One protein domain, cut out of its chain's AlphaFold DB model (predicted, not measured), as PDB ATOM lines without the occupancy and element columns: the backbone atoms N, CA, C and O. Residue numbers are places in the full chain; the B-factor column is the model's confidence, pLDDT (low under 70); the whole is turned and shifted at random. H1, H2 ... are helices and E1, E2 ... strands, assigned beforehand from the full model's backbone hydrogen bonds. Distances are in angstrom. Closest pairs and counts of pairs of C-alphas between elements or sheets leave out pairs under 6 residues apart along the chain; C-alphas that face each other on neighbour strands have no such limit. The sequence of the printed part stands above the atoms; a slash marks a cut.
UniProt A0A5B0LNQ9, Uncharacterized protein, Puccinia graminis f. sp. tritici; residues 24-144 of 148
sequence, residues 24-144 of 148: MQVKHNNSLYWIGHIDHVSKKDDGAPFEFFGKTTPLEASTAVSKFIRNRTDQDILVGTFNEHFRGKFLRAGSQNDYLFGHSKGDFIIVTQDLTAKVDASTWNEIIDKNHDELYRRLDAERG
ATOM      1  N   MET A  24     128.925  90.024 129.556       92.81
ATOM      2  CA  MET A  24     128.160  90.533 130.698       92.81
ATOM      3  C   MET A  24     126.664  90.327 130.505       92.81
ATOM      4  O   MET A  24     126.130  90.590 129.435       92.81
ATOM      5  N   GLN A  25     125.963  89.919 131.559       95.06
ATOM      6  CA  GLN A  25     124.510  89.797 131.543       95.06
ATOM      7  C   GLN A  25     123.844  91.044 132.140       95.06
ATOM      8  O   GLN A  25     124.257  91.533 133.190       95.06
ATOM      9  N   VAL A  26     122.798  91.548 131.487       95.94
ATOM     10  CA  VAL A  26     122.025  92.725 131.906       95.94
ATOM     11  C   VAL A  26     120.529  92.486 131.736       95.94
ATOM     12  O   VAL A  26     120.100  91.657 130.936       95.94
ATOM     13  N   LYS A  27     119.707  93.249 132.460       96.56
ATOM     14  CA  LYS A  27     118.248  93.237 132.306       96.56
ATOM     15  C   LYS A  27     117.765  94.544 131.679       96.56
ATOM     16  O   LYS A  27     118.131  95.628 132.139       96.56
ATOM     17  N   HIS A  28     116.905  94.445 130.673       95.31
ATOM     18  CA  HIS A  28     116.284  95.586 130.003       95.31
ATOM     19  C   HIS A  28     114.844  95.221 129.620       95.31
ATOM     20  O   HIS A  28     114.607  94.141 129.094       95.31
ATOM     21  N   ASN A  29     113.871  96.078 129.947       93.94
ATOM     22  CA  ASN A  29     112.442  95.856 129.669       93.94
ATOM     23  C   ASN A  29     111.929  94.442 130.015       93.94
ATOM     24  O   ASN A  29     111.221  93.815 129.240       93.94
ATOM     25  N   ASN A  30     112.284  93.951 131.208       94.31
ATOM     26  CA  ASN A  30     111.963  92.615 131.732       94.31
ATOM     27  C   ASN A  30     112.606  91.411 131.035       94.31
ATOM     28  O   ASN A  30     112.522  90.318 131.594       94.31
ATOM     29  N   SER A  31     113.345  91.611 129.949       96.88
ATOM     30  CA  SER A  31     114.114  90.563 129.283       96.88
ATOM     31  C   SER A  31     115.580  90.580 129.725       96.88
ATOM     32  O   SER A  31     116.139  91.607 130.133       96.88
ATOM     33  N   LEU A  32     116.199  89.402 129.679       97.06
ATOM     34  CA  LEU A  32     117.605  89.194 130.003       97.06
ATOM     35  C   LEU A  32     118.428  89.241 128.720       97.06
ATOM     36  O   LEU A  32     118.103  88.551 127.755       97.06
ATOM     37  N   TYR A  33     119.496  90.024 128.722       97.50
ATOM     38  CA  TYR A  33     120.400  90.176 127.592       97.50
ATOM     39  C   TYR A  33     121.824  89.856 128.012       97.50
ATOM     40  O   TYR A  33     122.247  90.151 129.127       97.50
ATOM     41  N   TRP A  34     122.575  89.296 127.082       97.06
ATOM     42  CA  TRP A  34     124.015  89.157 127.139       97.06
ATOM     43  C   TRP A  34     124.641  90.213 126.243       97.06
ATOM     44  O   TRP A  34     124.297  90.295 125.069       97.06
ATOM     45  N   ILE A  35     125.552  91.008 126.789       95.38
ATOM     46  CA  ILE A  35     126.415  91.921 126.047       95.38
ATOM     47  C   ILE A  35     127.764  91.230 125.872       95.38
ATOM     48  O   ILE A  35     128.369  90.813 126.861       95.38
ATOM     49  N   GLY A  36     128.232  91.115 124.633       94.00
ATOM     50  CA  GLY A  36     129.539  90.536 124.321       94.00
ATOM     51  C   GLY A  36     130.342  91.454 123.415       94.00
ATOM     52  O   GLY A  36     129.797  91.979 122.444       94.00
ATOM     53  N   HIS A  37     131.624  91.636 123.722       93.44
ATOM     54  CA  HIS A  37     132.562  92.322 122.835       93.44
ATOM     55  C   HIS A  37     133.161  91.344 121.815       93.44
ATOM     56  O   HIS A  37     133.417  90.187 122.144       93.44
ATOM     57  N   ILE A  38     133.464  91.814 120.608       90.50
ATOM     58  CA  ILE A  38     133.979  91.000 119.493       90.50
ATOM     59  C   ILE A  38     135.253  90.199 119.808       90.50
ATOM     60  O   ILE A  38     135.468  89.107 119.271       90.50
ATOM     61  N   ASP A  39     136.100  90.743 120.681       88.94
ATOM     62  CA  ASP A  39     137.374  90.141 121.085       88.94
ATOM     63  C   ASP A  39     137.218  89.151 122.251       88.94
ATOM     64  O   ASP A  39     138.209  88.610 122.744       88.94
ATOM     65  N   HIS A  40     135.992  88.919 122.738       90.00
ATOM     66  CA  HIS A  40     135.770  88.032 123.875       90.00
ATOM     67  C   HIS A  40     136.104  86.588 123.500       90.00
ATOM     68  O   HIS A  40     135.509  85.995 122.595       90.00
ATOM     69  N   VAL A  41     137.038  85.997 124.240       87.06
ATOM     70  CA  VAL A  41     137.384  84.582 124.111       87.06
ATOM     71  C   VAL A  41     136.373  83.773 124.910       87.06
ATOM     72  O   VAL A  41     136.397  83.775 126.138       87.06
ATOM     73  N   SER A  42     135.481  83.081 124.201       82.75
ATOM     74  CA  SER A  42     134.396  82.326 124.830       82.75
ATOM     75  C   SER A  42     134.925  81.155 125.658       82.75
ATOM     76  O   SER A  42     135.689  80.318 125.169       82.75
ATOM     77  N   LYS A  43     134.490  81.077 126.914       82.44
ATOM     78  CA  LYS A  43     134.803  80.005 127.859       82.44
ATOM     79  C   LYS A  43     133.580  79.117 128.081       82.44
ATOM     80  O   LYS A  43     132.442  79.433 127.717       82.44
ATOM     81  N   LYS A  44     133.806  77.928 128.645       74.50
ATOM     82  CA  LYS A  44     132.711  76.980 128.915       74.50
ATOM     83  C   LYS A  44     131.769  77.478 130.011       74.50
ATOM     84  O   LYS A  44     130.590  77.152 129.959       74.50
ATOM     85  N   ASP A  45     132.292  78.250 130.951       80.81
ATOM     86  CA  ASP A  45     131.638  78.771 132.150       80.81
ATOM     87  C   ASP A  45     131.004  80.160 131.972       80.81
ATOM     88  O   ASP A  45     130.329  80.624 132.885       80.81
ATOM     89  N   ASP A  46     131.122  80.787 130.795       85.25
ATOM     90  CA  ASP A  46     130.534  82.111 130.525       85.25
ATOM     91  C   ASP A  46     129.007  82.156 130.700       85.25
ATOM     92  O   ASP A  46     128.437  83.224 130.901       85.25
ATOM     93  N   GLY A  47     128.317  81.019 130.552       88.62
ATOM     94  CA  GLY A  47     126.852  80.931 130.621       88.62
ATOM     95  C   GLY A  47     126.103  81.605 129.461       88.62
ATOM     96  O   GLY A  47     124.888  81.446 129.353       88.62
ATOM     97  N   ALA A  48     126.803  82.321 128.577       93.19
ATOM     98  CA  ALA A  48     126.225  82.949 127.399       93.19
ATOM     99  C   ALA A  48     125.719  81.899 126.389       93.19
ATOM    100  O   ALA A  48     126.385  80.885 126.157       93.19
ATOM    101  N   PRO A  49     124.576  82.142 125.721       94.81
ATOM    102  CA  PRO A  49     123.995  81.202 124.763       94.81
ATOM    103  C   PRO A  49     124.725  81.199 123.410       94.81
ATOM    104  O   PRO A  49     124.284  80.561 122.456       94.81
ATOM    105  N   PHE A  50     125.832  81.928 123.296       94.88
ATOM    106  CA  PHE A  50     126.582  82.096 122.064       94.88
ATOM    107  C   PHE A  50     128.087  82.139 122.330       94.88
ATOM    108  O   PHE A  50     128.532  82.298 123.465       94.88
ATOM    109  N   GLU A  51     128.866  82.001 121.265       94.56
ATOM    110  CA  GLU A  51     130.308  82.242 121.269       94.56
ATOM    111  C   GLU A  51     130.736  83.032 120.036       94.56
ATOM    112  O   GLU A  51     130.159  82.879 118.952       94.56
ATOM    113  N   PHE A  52     131.784  83.836 120.199       92.88
ATOM    114  CA  PHE A  52     132.526  84.398 119.076       92.88
ATOM    115  C   PHE A  52     133.559  83.380 118.606       92.88
ATOM    116  O   PHE A  52     134.289  82.803 119.413       92.88
ATOM    117  N   PHE A  53     133.665  83.172 117.296       88.62
ATOM    118  CA  PHE A  53     134.664  82.261 116.746       88.62
ATOM    119  C   PHE A  53     135.254  82.774 115.431       88.62
ATOM    120  O   PHE A  53     134.738  83.687 114.786       88.62
ATOM    121  N   GLY A  54     136.384  82.184 115.040       88.06
ATOM    122  CA  GLY A  54     137.120  82.590 113.846       88.06
ATOM    123  C   GLY A  54     137.887  83.904 114.016       88.06
ATOM    124  O   GLY A  54     137.953  84.498 115.096       88.06
ATOM    125  N   LYS A  55     138.525  84.348 112.931       88.12
ATOM    126  CA  LYS A  55     139.266  85.614 112.904       88.12
ATOM    127  C   LYS A  55     138.302  86.779 112.686       88.12
ATOM    128  O   LYS A  55     137.338  86.649 111.939       88.12
ATOM    129  N   THR A  56     138.588  87.899 113.338       89.31
ATOM    130  CA  THR A  56     137.920  89.169 113.045       89.31
ATOM    131  C   THR A  56     138.358  89.622 111.654       89.31
ATOM    132  O   THR A  56     139.559  89.671 111.384       89.31
ATOM    133  N   THR A  57     137.401  89.887 110.766       88.94
ATOM    134  CA  THR A  57     137.675  90.228 109.364       88.94
ATOM    135  C   THR A  57     137.350  91.702 109.131       88.94
ATOM    136  O   THR A  57     136.202  92.097 109.327       88.94
ATOM    137  N   PRO A  58     138.319  92.547 108.746       85.50
ATOM    138  CA  PRO A  58     138.026  93.930 108.392       85.50
ATOM    139  C   PRO A  58     137.218  93.981 107.091       85.50
ATOM    140  O   PRO A  58     137.508  93.230 106.158       85.50
ATOM    141  N   LEU A  59     136.226  94.870 107.011       81.75
ATOM    142  CA  LEU A  59     135.569  95.159 105.738       81.75
ATOM    143  C   LEU A  59     136.324  96.261 105.006       81.75
ATOM    144  O   LEU A  59     136.531  97.351 105.540       81.75
ATOM    145  N   GLU A  60     136.713  95.977 103.765       76.00
ATOM    146  CA  GLU A  60     137.397  96.948 102.914       76.00
ATOM    147  C   GLU A  60     136.575  98.242 102.786       76.00
ATOM    148  O   GLU A  60     135.356  98.212 102.609       76.00
ATOM    149  N   ALA A  61     137.260  99.385 102.898       67.88
ATOM    150  CA  ALA A  61     136.684 100.732 102.834       67.88
ATOM    151  C   ALA A  61     135.647 101.093 103.926       67.88
ATOM    152  O   ALA A  61     134.968 102.111 103.797       67.88
ATOM    153  N   SER A  62     135.547 100.320 105.015       72.06
ATOM    154  CA  SER A  62     134.657 100.605 106.148       72.06
ATOM    155  C   SER A  62     135.406 100.617 107.482       72.06
ATOM    156  O   SER A  62     136.373  99.887 107.678       72.06
ATOM    157  N   THR A  63     134.925 101.404 108.446       78.19
ATOM    158  CA  THR A  63     135.331 101.318 109.862       78.19
ATOM    159  C   THR A  63     134.545 100.219 110.585       78.19
ATOM    160  O   THR A  63     134.095 100.408 111.714       78.19
ATOM    161  N   ALA A  64     134.253  99.123 109.892       84.06
ATOM    162  CA  ALA A  64     133.479  98.015 110.418       84.06
ATOM    163  C   ALA A  64     134.271  96.726 110.257       84.06
ATOM    164  O   ALA A  64     135.013  96.532 109.289       84.06
ATOM    165  N   VAL A  65     134.060  95.827 111.201       88.19
ATOM    166  CA  VAL A  65     134.651  94.495 111.204       88.19
ATOM    167  C   VAL A  65     133.537  93.461 111.269       88.19
ATOM    168  O   VAL A  65     132.447  93.748 111.769       88.19
ATOM    169  N   SER A  66     133.792  92.260 110.762       89.62
ATOM    170  CA  SER A  66     132.895  91.124 110.927       89.62
ATOM    171  C   SER A  66     133.496  90.031 111.800       89.62
ATOM    172  O   SER A  66     134.720  89.857 111.890       89.62
ATOM    173  N   LYS A  67     132.612  89.309 112.486       91.44
ATOM    174  CA  LYS A  67     132.946  88.160 113.321       91.44
ATOM    175  C   LYS A  67     131.817  87.154 113.279       91.44
ATOM    176  O   LYS A  67     130.639  87.504 113.405       91.44
ATOM    177  N   PHE A  68     132.194  85.884 113.220       92.94
ATOM    178  CA  PHE A  68     131.218  84.827 113.345       92.94
ATOM    179  C   PHE A  68     130.747  84.646 114.784       92.94
ATOM    180  O   PHE A  68     131.539  84.606 115.730       92.94
ATOM    181  N   ILE A  69     129.440  84.451 114.902       94.31
ATOM    182  CA  ILE A  69     128.748  84.118 116.138       94.31
ATOM    183  C   ILE A  69     128.087  82.764 115.948       94.31
ATOM    184  O   ILE A  69     127.398  82.536 114.949       94.31
ATOM    185  N   ARG A  70     128.297  81.859 116.903       95.31
ATOM    186  CA  ARG A  70     127.642  80.549 116.949       95.31
ATOM    187  C   ARG A  70     126.667  80.504 118.108       95.31
ATOM    188  O   ARG A  70     127.033  80.854 119.225       95.31
ATOM    189  N   ASN A  71     125.457  80.023 117.851       96.19
ATOM    190  CA  ASN A  71     124.505  79.680 118.898       96.19
ATOM    191  C   ASN A  71     124.912  78.341 119.533       96.19
ATOM    192  O   ASN A  71     125.020  77.328 118.842       96.19
ATOM    193  N   ARG A  72     125.159  78.349 120.845       94.38
ATOM    194  CA  ARG A  72     125.593  77.176 121.625       94.38
ATOM    195  C   ARG A  72     124.434  76.401 122.245       94.38
ATOM    196  O   ARG A  72     124.669  75.392 122.906       94.38
ATOM    197  N   THR A  73     123.213  76.887 122.074       93.75
ATOM    198  CA  THR A  73     122.012  76.314 122.675       93.75
ATOM    199  C   THR A  73     121.217  75.496 121.663       93.75
ATOM    200  O   THR A  73     121.437  75.562 120.450       93.75
ATOM    201  N   ASP A  74     120.288  74.709 122.189       95.25
ATOM    202  CA  ASP A  74     119.270  73.960 121.453       95.25
ATOM    203  C   ASP A  74     118.036  74.813 121.109       95.25
ATOM    204  O   ASP A  74     117.081  74.315 120.516       95.25
ATOM    205  N   GLN A  75     118.066  76.101 121.452       95.88
ATOM    206  CA  GLN A  75     116.997  77.059 121.210       95.88
ATOM    207  C   GLN A  75     117.478  78.176 120.296       95.88
ATOM    208  O   GLN A  75     118.667  78.483 120.218       95.88
ATOM    209  N   ASP A  76     116.546  78.802 119.591       96.38
ATOM    210  CA  ASP A  76     116.866  79.973 118.790       96.38
ATOM    211  C   ASP A  76     117.161  81.175 119.694       96.38
ATOM    212  O   ASP A  76     116.626  81.293 120.798       96.38
ATOM    213  N   ILE A  77     118.017  82.077 119.217       97.00
ATOM    214  CA  ILE A  77     118.367  83.303 119.935       97.00
ATOM    215  C   ILE A  77     118.161  84.525 119.055       97.00
ATOM    216  O   ILE A  77     118.268  84.467 117.825       97.00
ATOM    217  N   LEU A  78     117.901  85.652 119.709       96.19
ATOM    218  CA  LEU A  78     117.895  86.954 119.074       96.19
ATOM    219  C   LEU A  78     119.250  87.636 119.247       96.19
ATOM    220  O   LEU A  78     119.789  87.672 120.351       96.19
ATOM    221  N   VAL A  79     119.776  88.197 118.162       95.00
ATOM    222  CA  VAL A  79     121.046  88.929 118.116       95.00
ATOM    223  C   VAL A  79     120.772  90.357 117.658       95.00
ATOM    224  O   VAL A  79     120.241  90.573 116.569       95.00
ATOM    225  N   GLY A  80     121.132  91.326 118.493       92.75
ATOM    226  CA  GLY A  80     121.088  92.751 118.188       92.75
ATOM    227  C   GLY A  80     122.485  93.307 117.969       92.75
ATOM    228  O   GLY A  80     123.408  93.022 118.733       92.75
ATOM    229  N   THR A  81     122.632  94.120 116.929       89.56
ATOM    230  CA  THR A  81     123.882  94.811 116.593       89.56
ATOM    231  C   THR A  81     123.572  96.264 116.236       89.56
ATOM    232  O   THR A  81     122.407  96.626 116.062       89.56
ATOM    233  N   PHE A  82     124.606  97.088 116.064       82.25
ATOM    234  CA  PHE A  82     124.440  98.465 115.591       82.25
ATOM    235  C   PHE A  82     123.766  98.561 114.203       82.25
ATOM    236  O   PHE A  82     123.218  99.610 113.868       82.25
ATOM    237  N   ASN A  83     123.806  97.491 113.390       75.25
ATOM    238  CA  ASN A  83     123.218  97.443 112.052       75.25
ATOM    239  C   ASN A  83     122.461  96.122 111.815       75.25
ATOM    240  O   ASN A  83     123.022  95.101 111.410       75.25
ATOM    241  N   GLU A  84     121.150  96.160 112.033       63.03
ATOM    242  CA  GLU A  84     120.252  95.002 111.940       63.03
ATOM    243  C   GLU A  84     120.113  94.398 110.527       63.03
ATOM    244  O   GLU A  84     119.623  93.275 110.379       63.03
ATOM    245  N   HIS A  85     120.580  95.088 109.482       61.34
ATOM    246  CA  HIS A  85     120.360  94.683 108.092       61.34
ATOM    247  C   HIS A  85     121.321  93.606 107.565       61.34
ATOM    248  O   HIS A  85     121.071  93.059 106.494       61.34
ATOM    249  N   PHE A  86     122.407  93.269 108.273       67.56
ATOM    250  CA  PHE A  86     123.449  92.411 107.690       67.56
ATOM    251  C   PHE A  86     123.061  90.928 107.581       67.56
ATOM    252  O   PHE A  86     123.166  90.334 106.508       67.56
ATOM    253  N   ARG A  87     122.603  90.308 108.677       73.62
ATOM    254  CA  ARG A  87     122.165  88.892 108.706       73.62
ATOM    255  C   ARG A  87     120.862  88.663 109.468       73.62
ATOM    256  O   ARG A  87     120.478  87.522 109.712       73.62
ATOM    257  N   GLY A  88     120.155  89.748 109.782       77.19
ATOM    258  CA  GLY A  88     118.923  89.708 110.554       77.19
ATOM    259  C   GLY A  88     119.151  89.365 112.025       77.19
ATOM    260  O   GLY A  88     120.247  89.025 112.471       77.19
ATOM    261  N   LYS A  89     118.068  89.464 112.789       86.94
ATOM    262  CA  LYS A  89     118.091  89.365 114.248       86.94
ATOM    263  C   LYS A  89     117.998  87.950 114.811       86.94
ATOM    264  O   LYS A  89     117.978  87.805 116.019       86.94
ATOM    265  N   PHE A  90     117.873  86.922 113.976       91.44
ATOM    266  CA  PHE A  90     117.537  85.565 114.413       91.44
ATOM    267  C   PHE A  90     118.675  84.598 114.102       91.44
ATOM    268  O   PHE A  90     119.051  84.447 112.939       91.44
ATOM    269  N   LEU A  91     119.198  83.923 115.124       94.25
ATOM    270  CA  LEU A  91     120.232  82.903 114.972       94.25
ATOM    271  C   LEU A  91     119.700  81.557 115.460       94.25
ATOM    272  O   LEU A  91     119.410  81.377 116.644       94.25
ATOM    273  N   ARG A  92     119.578  80.604 114.533       95.56
ATOM    274  CA  ARG A  92     118.982  79.295 114.818       95.56
ATOM    275  C   ARG A  92     119.829  78.464 115.777       95.56
ATOM    276  O   ARG A  92     121.056  78.608 115.779       95.56
ATOM    277  N   ALA A  93     119.193  77.572 116.525       94.75
ATOM    278  CA  ALA A  93     119.848  76.578 117.374       94.75
ATOM    279  C   ALA A  93     120.996  75.860 116.638       94.75
ATOM    280  O   ALA A  93     120.838  75.414 115.498       94.75
ATOM    281  N   GLY A  94     122.174  75.801 117.268       91.94
ATOM    282  CA  GLY A  94     123.392  75.187 116.711       91.94
ATOM    283  C   GLY A  94     123.953  75.822 115.429       91.94
ATOM    284  O   GLY A  94     124.950  75.340 114.890       91.94
ATOM    285  N   SER A  95     123.329  76.885 114.913       94.94
ATOM    286  CA  SER A  95     123.756  77.564 113.692       94.94
ATOM    287  C   SER A  95     124.800  78.646 113.972       94.94
ATOM    288  O   SER A  95     125.049  79.041 115.115       94.94
ATOM    289  N   GLN A  96     125.422  79.131 112.903       93.88
ATOM    290  CA  GLN A  96     126.393  80.212 112.957       93.88
ATOM    291  C   GLN A  96     126.170  81.192 111.810       93.88
ATOM    292  O   GLN A  96     125.885  80.769 110.692       93.88
ATOM    293  N   ASN A  97     126.351  82.482 112.085       93.06
ATOM    294  CA  ASN A  97     126.287  83.560 111.100       93.06
ATOM    295  C   ASN A  97     127.428  84.553 111.337       93.06
ATOM    296  O   ASN A  97     127.958  84.650 112.442       93.06
ATOM    297  N   ASP A  98     127.793  85.288 110.290       91.00
ATOM    298  CA  ASP A  98     128.738  86.403 110.381       91.00
ATOM    299  C   ASP A  98     127.989  87.700 110.701       91.00
ATOM    300  O   ASP A  98     126.999  88.010 110.037       91.00
ATOM    301  N   TYR A  99     128.437  88.453 111.700       90.50
ATOM    302  CA  TYR A  99     127.805  89.703 112.123       90.50
ATOM    303  C   TYR A  99     128.767  90.873 111.986       90.50
ATOM    304  O   TYR A  99     129.972  90.717 112.167       90.50
ATOM    305  N   LEU A 100     128.218  92.048 111.674       87.38
ATOM    306  CA  LEU A 100     128.972  93.294 111.595       87.38
ATOM    307  C   LEU A 100     129.017  94.001 112.946       87.38
ATOM    308  O   LEU A 100     128.012  94.089 113.649       87.38
ATOM    309  N   PHE A 101     130.169  94.597 113.226       86.69
ATOM    310  CA  PHE A 101     130.442  95.435 114.385       86.69
ATOM    311  C   PHE A 101     130.914  96.798 113.892       86.69
ATOM    312  O   PHE A 101     131.644  96.895 112.901       86.69
ATOM    313  N   GLY A 102     130.435  97.849 114.546       74.94
ATOM    314  CA  GLY A 102     130.696  99.228 114.174       74.94
ATOM    315  C   GLY A 102     131.388  99.928 115.326       74.94
ATOM    316  O   GLY A 102     130.891  99.908 116.447       74.94
ATOM    317  N   HIS A 103     132.495 100.604 115.042       75.62
ATOM    318  CA  HIS A 103     133.337 101.188 116.086       75.62
ATOM    319  C   HIS A 103     132.722 102.401 116.816       75.62
ATOM    320  O   HIS A 103     133.319 102.903 117.765       75.62
ATOM    321  N   SER A 104     131.547 102.902 116.408       74.00
ATOM    322  CA  SER A 104     130.988 104.169 116.913       74.00
ATOM    323  C   SER A 104     130.648 104.156 118.406       74.00
ATOM    324  O   SER A 104     130.762 105.194 119.054       74.00
ATOM    325  N   LYS A 105     130.243 103.005 118.953       71.00
ATOM    326  CA  LYS A 105     129.928 102.819 120.384       71.00
ATOM    327  C   LYS A 105     130.534 101.529 120.955       71.00
ATOM    328  O   LYS A 105     130.015 100.954 121.909       71.00
ATOM    329  N   GLY A 106     131.641 101.096 120.351       78.62
ATOM    330  CA  GLY A 106     132.353  99.868 120.693       78.62
ATOM    331  C   GLY A 106     131.860  98.641 119.928       78.62
ATOM    332  O   GLY A 106     130.735  98.595 119.427       78.62
ATOM    333  N   ASP A 107     132.718  97.626 119.856       89.44
ATOM    334  CA  ASP A 107     132.470  96.411 119.083       89.44
ATOM    335  C   ASP A 107     131.656  95.397 119.898       89.44
ATOM    336  O   ASP A 107     132.097  94.281 120.174       89.44
ATOM    337  N   PHE A 108     130.446  95.804 120.291       92.12
ATOM    338  CA  PHE A 108     129.531  95.014 121.113       92.12
ATOM    339  C   PHE A 108     128.308  94.510 120.341       92.12
ATOM    340  O   PHE A 108     127.770  95.172 119.452       92.12
ATOM    341  N   ILE A 109     127.783  93.371 120.780       94.00
ATOM    342  CA  ILE A 109     126.438  92.892 120.440       94.00
ATOM    343  C   ILE A 109     125.604  92.728 121.699       94.00
ATOM    344  O   ILE A 109     126.145  92.601 122.799       94.00
ATOM    345  N   ILE A 110     124.293  92.631 121.506       95.31
ATOM    346  CA  ILE A 110     123.382  92.094 122.511       95.31
ATOM    347  C   ILE A 110     122.791  90.778 122.015       95.31
ATOM    348  O   ILE A 110     122.494  90.627 120.832       95.31
ATOM    349  N   VAL A 111     122.591  89.827 122.916       96.38
ATOM    350  CA  VAL A 111     121.983  88.533 122.610       96.38
ATOM    351  C   VAL A 111     120.965  88.178 123.680       96.38
ATOM    352  O   VAL A 111     121.211  88.382 124.864       96.38
ATOM    353  N   THR A 112     119.824  87.623 123.291       97.19
ATOM    354  CA  THR A 112     118.813  87.143 124.238       97.19
ATOM    355  C   THR A 112     118.163  85.854 123.753       97.19
ATOM    356  O   THR A 112     118.032  85.622 122.553       97.19
ATOM    357  N   GLN A 113     117.775  85.001 124.701       96.69
ATOM    358  CA  GLN A 113     116.975  83.800 124.442       96.69
ATOM    359  C   GLN A 113     115.467  84.093 124.508       96.69
ATOM    360  O   GLN A 113     114.657  83.249 124.139       96.69
ATOM    361  N   ASP A 114     115.067  85.284 124.967       97.06
ATOM    362  CA  ASP A 114     113.672  85.711 124.951       97.06
ATOM    363  C   ASP A 114     113.294  86.167 123.537       97.06
ATOM    364  O   ASP A 114     113.598  87.282 123.118       97.06
ATOM    365  N   LEU A 115     112.610  85.296 122.795       96.00
ATOM    366  CA  LEU A 115     112.195  85.562 121.414       96.00
ATOM    367  C   LEU A 115     111.131  86.667 121.285       96.00
ATOM    368  O   LEU A 115     110.828  87.091 120.169       96.00
ATOM    369  N   THR A 116     110.560  87.135 122.399       95.62
ATOM    370  CA  THR A 116     109.613  88.260 122.423       95.62
ATOM    371  C   THR A 116     110.300  89.607 122.649       95.62
ATOM    372  O   THR A 116     109.696  90.660 122.424       95.62
ATOM    373  N   ALA A 117     111.572  89.585 123.051       95.88
ATOM    374  CA  ALA A 117     112.365  90.768 123.314       95.88
ATOM    375  C   ALA A 117     112.699  91.545 122.029       95.88
ATOM    376  O   ALA A 117     112.744  91.009 120.916       95.88
ATOM    377  N   LYS A 118     112.981  92.841 122.182       94.88
ATOM    378  CA  LYS A 118     113.479  93.681 121.084       94.88
ATOM    379  C   LYS A 118     115.002  93.651 121.040       94.88
ATOM    380  O   LYS A 118     115.655  93.587 122.077       94.88
ATOM    381  N   VAL A 119     115.554  93.689 119.833       94.00
ATOM    382  CA  VAL A 119     117.006  93.712 119.565       94.00
ATOM    383  C   VAL A 119     117.351  94.633 118.387       94.00
ATOM    384  O   VAL A 119     118.399  94.490 117.765       94.00
ATOM    385  N   ASP A 120     116.436  95.543 118.048       92.25
ATOM    386  CA  ASP A 120     116.654  96.559 117.018       92.25
ATOM    387  C   ASP A 120     117.760  97.549 117.424       92.25
ATOM    388  O   ASP A 120     118.221  97.573 118.572       92.25
ATOM    389  N   ALA A 121     118.183  98.389 116.478       89.38
ATOM    390  CA  ALA A 121     119.246  99.365 116.713       89.38
ATOM    391  C   ALA A 121     118.934 100.332 117.875       89.38
ATOM    392  O   ALA A 121     119.854 100.754 118.574       89.38
ATOM    393  N   SER A 122     117.659 100.676 118.120       92.25
ATOM    394  CA  SER A 122     117.268 101.523 119.262       92.25
ATOM    395  C   SER A 122     117.528 100.804 120.581       92.25
ATOM    396  O   SER A 122     118.220 101.329 121.446       92.25
ATOM    397  N   THR A 123     117.049  99.566 120.697       94.19
ATOM    398  CA  THR A 123     117.216  98.740 121.897       94.19
ATOM    399  C   THR A 123     118.693  98.452 122.170       94.19
ATOM    400  O   THR A 123     119.140  98.510 123.315       94.19
ATOM    401  N   TRP A 124     119.474  98.186 121.118       93.81
ATOM    402  CA  TRP A 124     120.925  98.039 121.229       93.81
ATOM    403  C   TRP A 124     121.572  99.312 121.780       93.81
ATOM    404  O   TRP A 124     122.296  99.235 122.770       93.81
ATOM    405  N   ASN A 125     121.258 100.486 121.218       92.81
ATOM    406  CA  ASN A 125     121.792 101.759 121.704       92.81
ATOM    407  C   ASN A 125     121.420 102.012 123.170       92.81
ATOM    408  O   ASN A 125     122.294 102.336 123.962       92.81
ATOM    409  N   GLU A 126     120.158 101.809 123.549       95.12
ATOM    410  CA  GLU A 126     119.696 102.002 124.927       95.12
ATOM    411  C   GLU A 126     120.437 101.102 125.922       95.12
ATOM    412  O   GLU A 126     120.810 101.549 127.009       95.12
ATOM    413  N   ILE A 127     120.664  99.832 125.570       95.19
ATOM    414  CA  ILE A 127     121.391  98.894 126.425       95.19
ATOM    415  C   ILE A 127     122.871  99.277 126.517       95.19
ATOM    416  O   ILE A 127     123.406  99.309 127.625       95.19
ATOM    417  N   ILE A 128     123.534  99.572 125.397       93.81
ATOM    418  CA  ILE A 128     124.959  99.925 125.403       93.81
ATOM    419  C   ILE A 128     125.190 101.256 126.124       93.81
ATOM    420  O   ILE A 128     126.043 101.313 127.006       93.81
ATOM    421  N   ASP A 129     124.389 102.287 125.848       94.25
ATOM    422  CA  ASP A 129     124.525 103.607 126.475       94.25
ATOM    423  C   ASP A 129     124.287 103.527 127.991       94.25
ATOM    424  O   ASP A 129     125.063 104.069 128.776       94.25
ATOM    425  N   LYS A 130     123.264 102.782 128.433       95.69
ATOM    426  CA  LYS A 130     122.971 102.598 129.864       95.69
ATOM    427  C   LYS A 130     124.096 101.891 130.623       95.69
ATOM    428  O   LYS A 130     124.229 102.089 131.828       95.69
ATOM    429  N   ASN A 131     124.861 101.037 129.947       94.19
ATOM    430  CA  ASN A 131     125.932 100.251 130.558       94.19
ATOM    431  C   ASN A 131     127.333 100.759 130.179       94.19
ATOM    432  O   ASN A 131     128.307 100.096 130.523       94.19
ATOM    433  N   HIS A 132     127.444 101.905 129.498       92.06
ATOM    434  CA  HIS A 132     128.681 102.376 128.872       92.06
ATOM    435  C   HIS A 132     129.873 102.383 129.838       92.06
ATOM    436  O   HIS A 132     130.848 101.666 129.614       92.06
ATOM    437  N   ASP A 133     129.763 103.113 130.948       91.81
ATOM    438  CA  ASP A 133     130.857 103.255 131.916       91.81
ATOM    439  C   ASP A 133     131.318 101.899 132.464       91.81
ATOM    440  O   ASP A 133     132.513 101.639 132.585       91.81
ATOM    441  N   GLU A 134     130.376 100.999 132.754       91.25
ATOM    442  CA  GLU A 134     130.684  99.674 133.288       91.25
ATOM    443  C   GLU A 134     131.328  98.762 132.239       91.25
ATOM    444  O   GLU A 134     132.273  98.035 132.556       91.25
ATOM    445  N   LEU A 135     130.849  98.811 130.991       91.06
ATOM    446  CA  LEU A 135     131.417  98.052 129.877       91.06
ATOM    447  C   LEU A 135     132.884  98.433 129.662       91.06
ATOM    448  O   LEU A 135     133.746  97.557 129.647       91.06
ATOM    449  N   TYR A 136     133.178  99.730 129.554       89.31
ATOM    450  CA  TYR A 136     134.539 100.207 129.312       89.31
ATOM    451  C   TYR A 136     135.445 100.021 130.529       89.31
ATOM    452  O   TYR A 136     136.568  99.547 130.375       89.31
ATOM    453  N   ARG A 137     134.945 100.250 131.750       89.62
ATOM    454  CA  ARG A 137     135.701  99.970 132.980       89.62
ATOM    455  C   ARG A 137     136.140  98.507 133.066       89.62
ATOM    456  O   ARG A 137     137.265  98.226 133.475       89.62
ATOM    457  N   ARG A 138     135.265  97.563 132.702       87.94
ATOM    458  CA  ARG A 138     135.616  96.134 132.677       87.94
ATOM    459  C   ARG A 138     136.543  95.786 131.523       87.94
ATOM    460  O   ARG A 138     137.484  95.030 131.730       87.94
ATOM    461  N   LEU A 139     136.302  96.346 130.340       87.19
ATOM    462  CA  LEU A 139     137.166  96.141 129.181       87.19
ATOM    463  C   LEU A 139     138.605  96.589 129.478       87.19
ATOM    464  O   LEU A 139     139.552  95.873 129.161       87.19
ATOM    465  N   ASP A 140     138.770  97.732 130.145       85.88
ATOM    466  CA  ASP A 140     140.072  98.250 130.563       85.88
ATOM    467  C   ASP A 140     140.720  97.381 131.646       85.88
ATOM    468  O   ASP A 140     141.923  97.123 131.585       85.88
ATOM    469  N   ALA A 141     139.940  96.869 132.605       83.69
ATOM    470  CA  ALA A 141     140.445  95.942 133.617       83.69
ATOM    471  C   ALA A 141     140.981  94.640 132.992       83.69
ATOM    472  O   ALA A 141     142.060  94.180 133.358       83.69
ATOM    473  N   GLU A 142     140.272  94.083 132.008       77.88
ATOM    474  CA  GLU A 142     140.687  92.874 131.284       77.88
ATOM    475  C   GLU A 142     141.910  93.119 130.388       77.88
ATOM    476  O   GLU A 142     142.751  92.237 130.214       77.88
ATOM    477  N   ARG A 143     142.064  94.338 129.854       73.56
ATOM    478  CA  ARG A 143     143.265  94.754 129.112       73.56
ATOM    479  C   ARG A 143     144.471  94.969 130.031       73.56
ATOM    480  O   ARG A 143     145.577  94.573 129.678       73.56
ATOM    481  N   GLY A 144     144.265  95.555 131.211       61.59
ATOM    482  CA  GLY A 144     145.317  95.804 132.203       61.59
ATOM    483  C   GLY A 144     145.816  94.532 132.894       61.59
ATOM    484  O   GLY A 144     147.023  94.371 133.093       61.59
TER     485      GLY A 144
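AT A GLANCE: This is residues 24 to 144 of the 148 residues of an uncharacterized protein of Puccinia graminis f. sp. tritici (UniProt A0A5B0LNQ9). Two strongly twisted antiparallel sheets stand partly face to face as a loose sandwich, with their strands crossed, and helix H1 packs across the four-strand sheet while H2 runs on from it past the E1 and E2 side. E7, an inner strand of the larger sheet, is the element nearest to the middle of the domain, and the long link of residues 81 to 95 pairs briefly with E5 before the chain enters the second sheet. The printed part has 121 residues with seven named strands followed by two named helices, in the order E1 to E7, H1, H2; the sheets run E1 - E2 - E7 - E5 and E3 - E4 - E6, and the class is mixed, helices and strands. The whole is compact, with a radius of gyration of the C-alphas of 13.4 A, and rounded, spanning 33 by 30 by 30 A.

IN THESE COORDINATES: Start with the larger sheet: find C-alpha 24 at (128.160, 90.533, 130.698), where E1, residues 24 to 28, begins its 12.9 A. E2, residues 31 to 37, runs 19.6 A from first to last C-alpha. E7, residues 108 to 112, measures 13.7 A, and E5, residues 77 to 80, 10.0 A. Turn next to the second sheet, where E3, residues 50 to 58, begins at C-alpha 50, (126.582, 82.096, 122.064), and spans 21.4 A. E4, residues 64 to 71, spans 22.1 A, and E6, residues 96 to 102, spans 19.5 A. H1, residues 121 to 130, is 14.0 A long; H2, residues 132 to 144, is 18.2 A long and ends at C-alpha 144, (145.317, 95.804, 132.203).

HOW THE PARTS SIT: Begin with E1 and E2, a hairpin, where N 26 and O 33 are 2.8 A apart. E2 is also the antiparallel neighbour of E7, with N 34 and O 111 at 2.8 A. On the other side of E7 look for the edge strand E5, with N 80 and O 110 at 2.8 A. Residues 77 to 78 of E5 also pair, antiparallel, with residues 90 to 91. In the second sheet E3 and E4 form a hairpin, with N 57 and O 66 at 2.9 A, and E3 bends by 71 degrees at residue 54. E4 and E6 are antiparallel neighbours, with N 99 and O 67 at 2.9 A. The two sheets form a sandwich, two sheets face to face: the parts that face each other are 10.7 A centre to centre, and the strands of the one stand at 42 degrees to those of the other. Between E6 and E7 the closest C-alphas are those of Phe 101 and Phe 108, 6.8 A apart. H1 and H2 with the sheet E1 E2 E7 E5 make two layers, helices on one face of a sheet. H1 has a height over the sheet of 8.6 A, lies over E7 and only just over E2, with 3 C-alphas falling on E2, and runs across the strands, at 67 degrees to E7 on the local plane. The closest C-alphas of H1 and E7 are those of Trp 124 and Ile 110, 6.6 A apart. H1 and H2 meet only through their link. In both helices every O i to N i+4 pair is within hydrogen-bond range.

THE WHOLE: The two C-alphas farthest apart are those of Asn 30 and Ala 61, 38.9 A. The printed part, residues 24 to 144, has no cut. Two links are long: E2 to E3, 12 residues, and E5 to E6, 15 residues. Mean pLDDT of the printed part is 89.0; look for values under 70 at residue 61, residues 84 to 86 and residue 144.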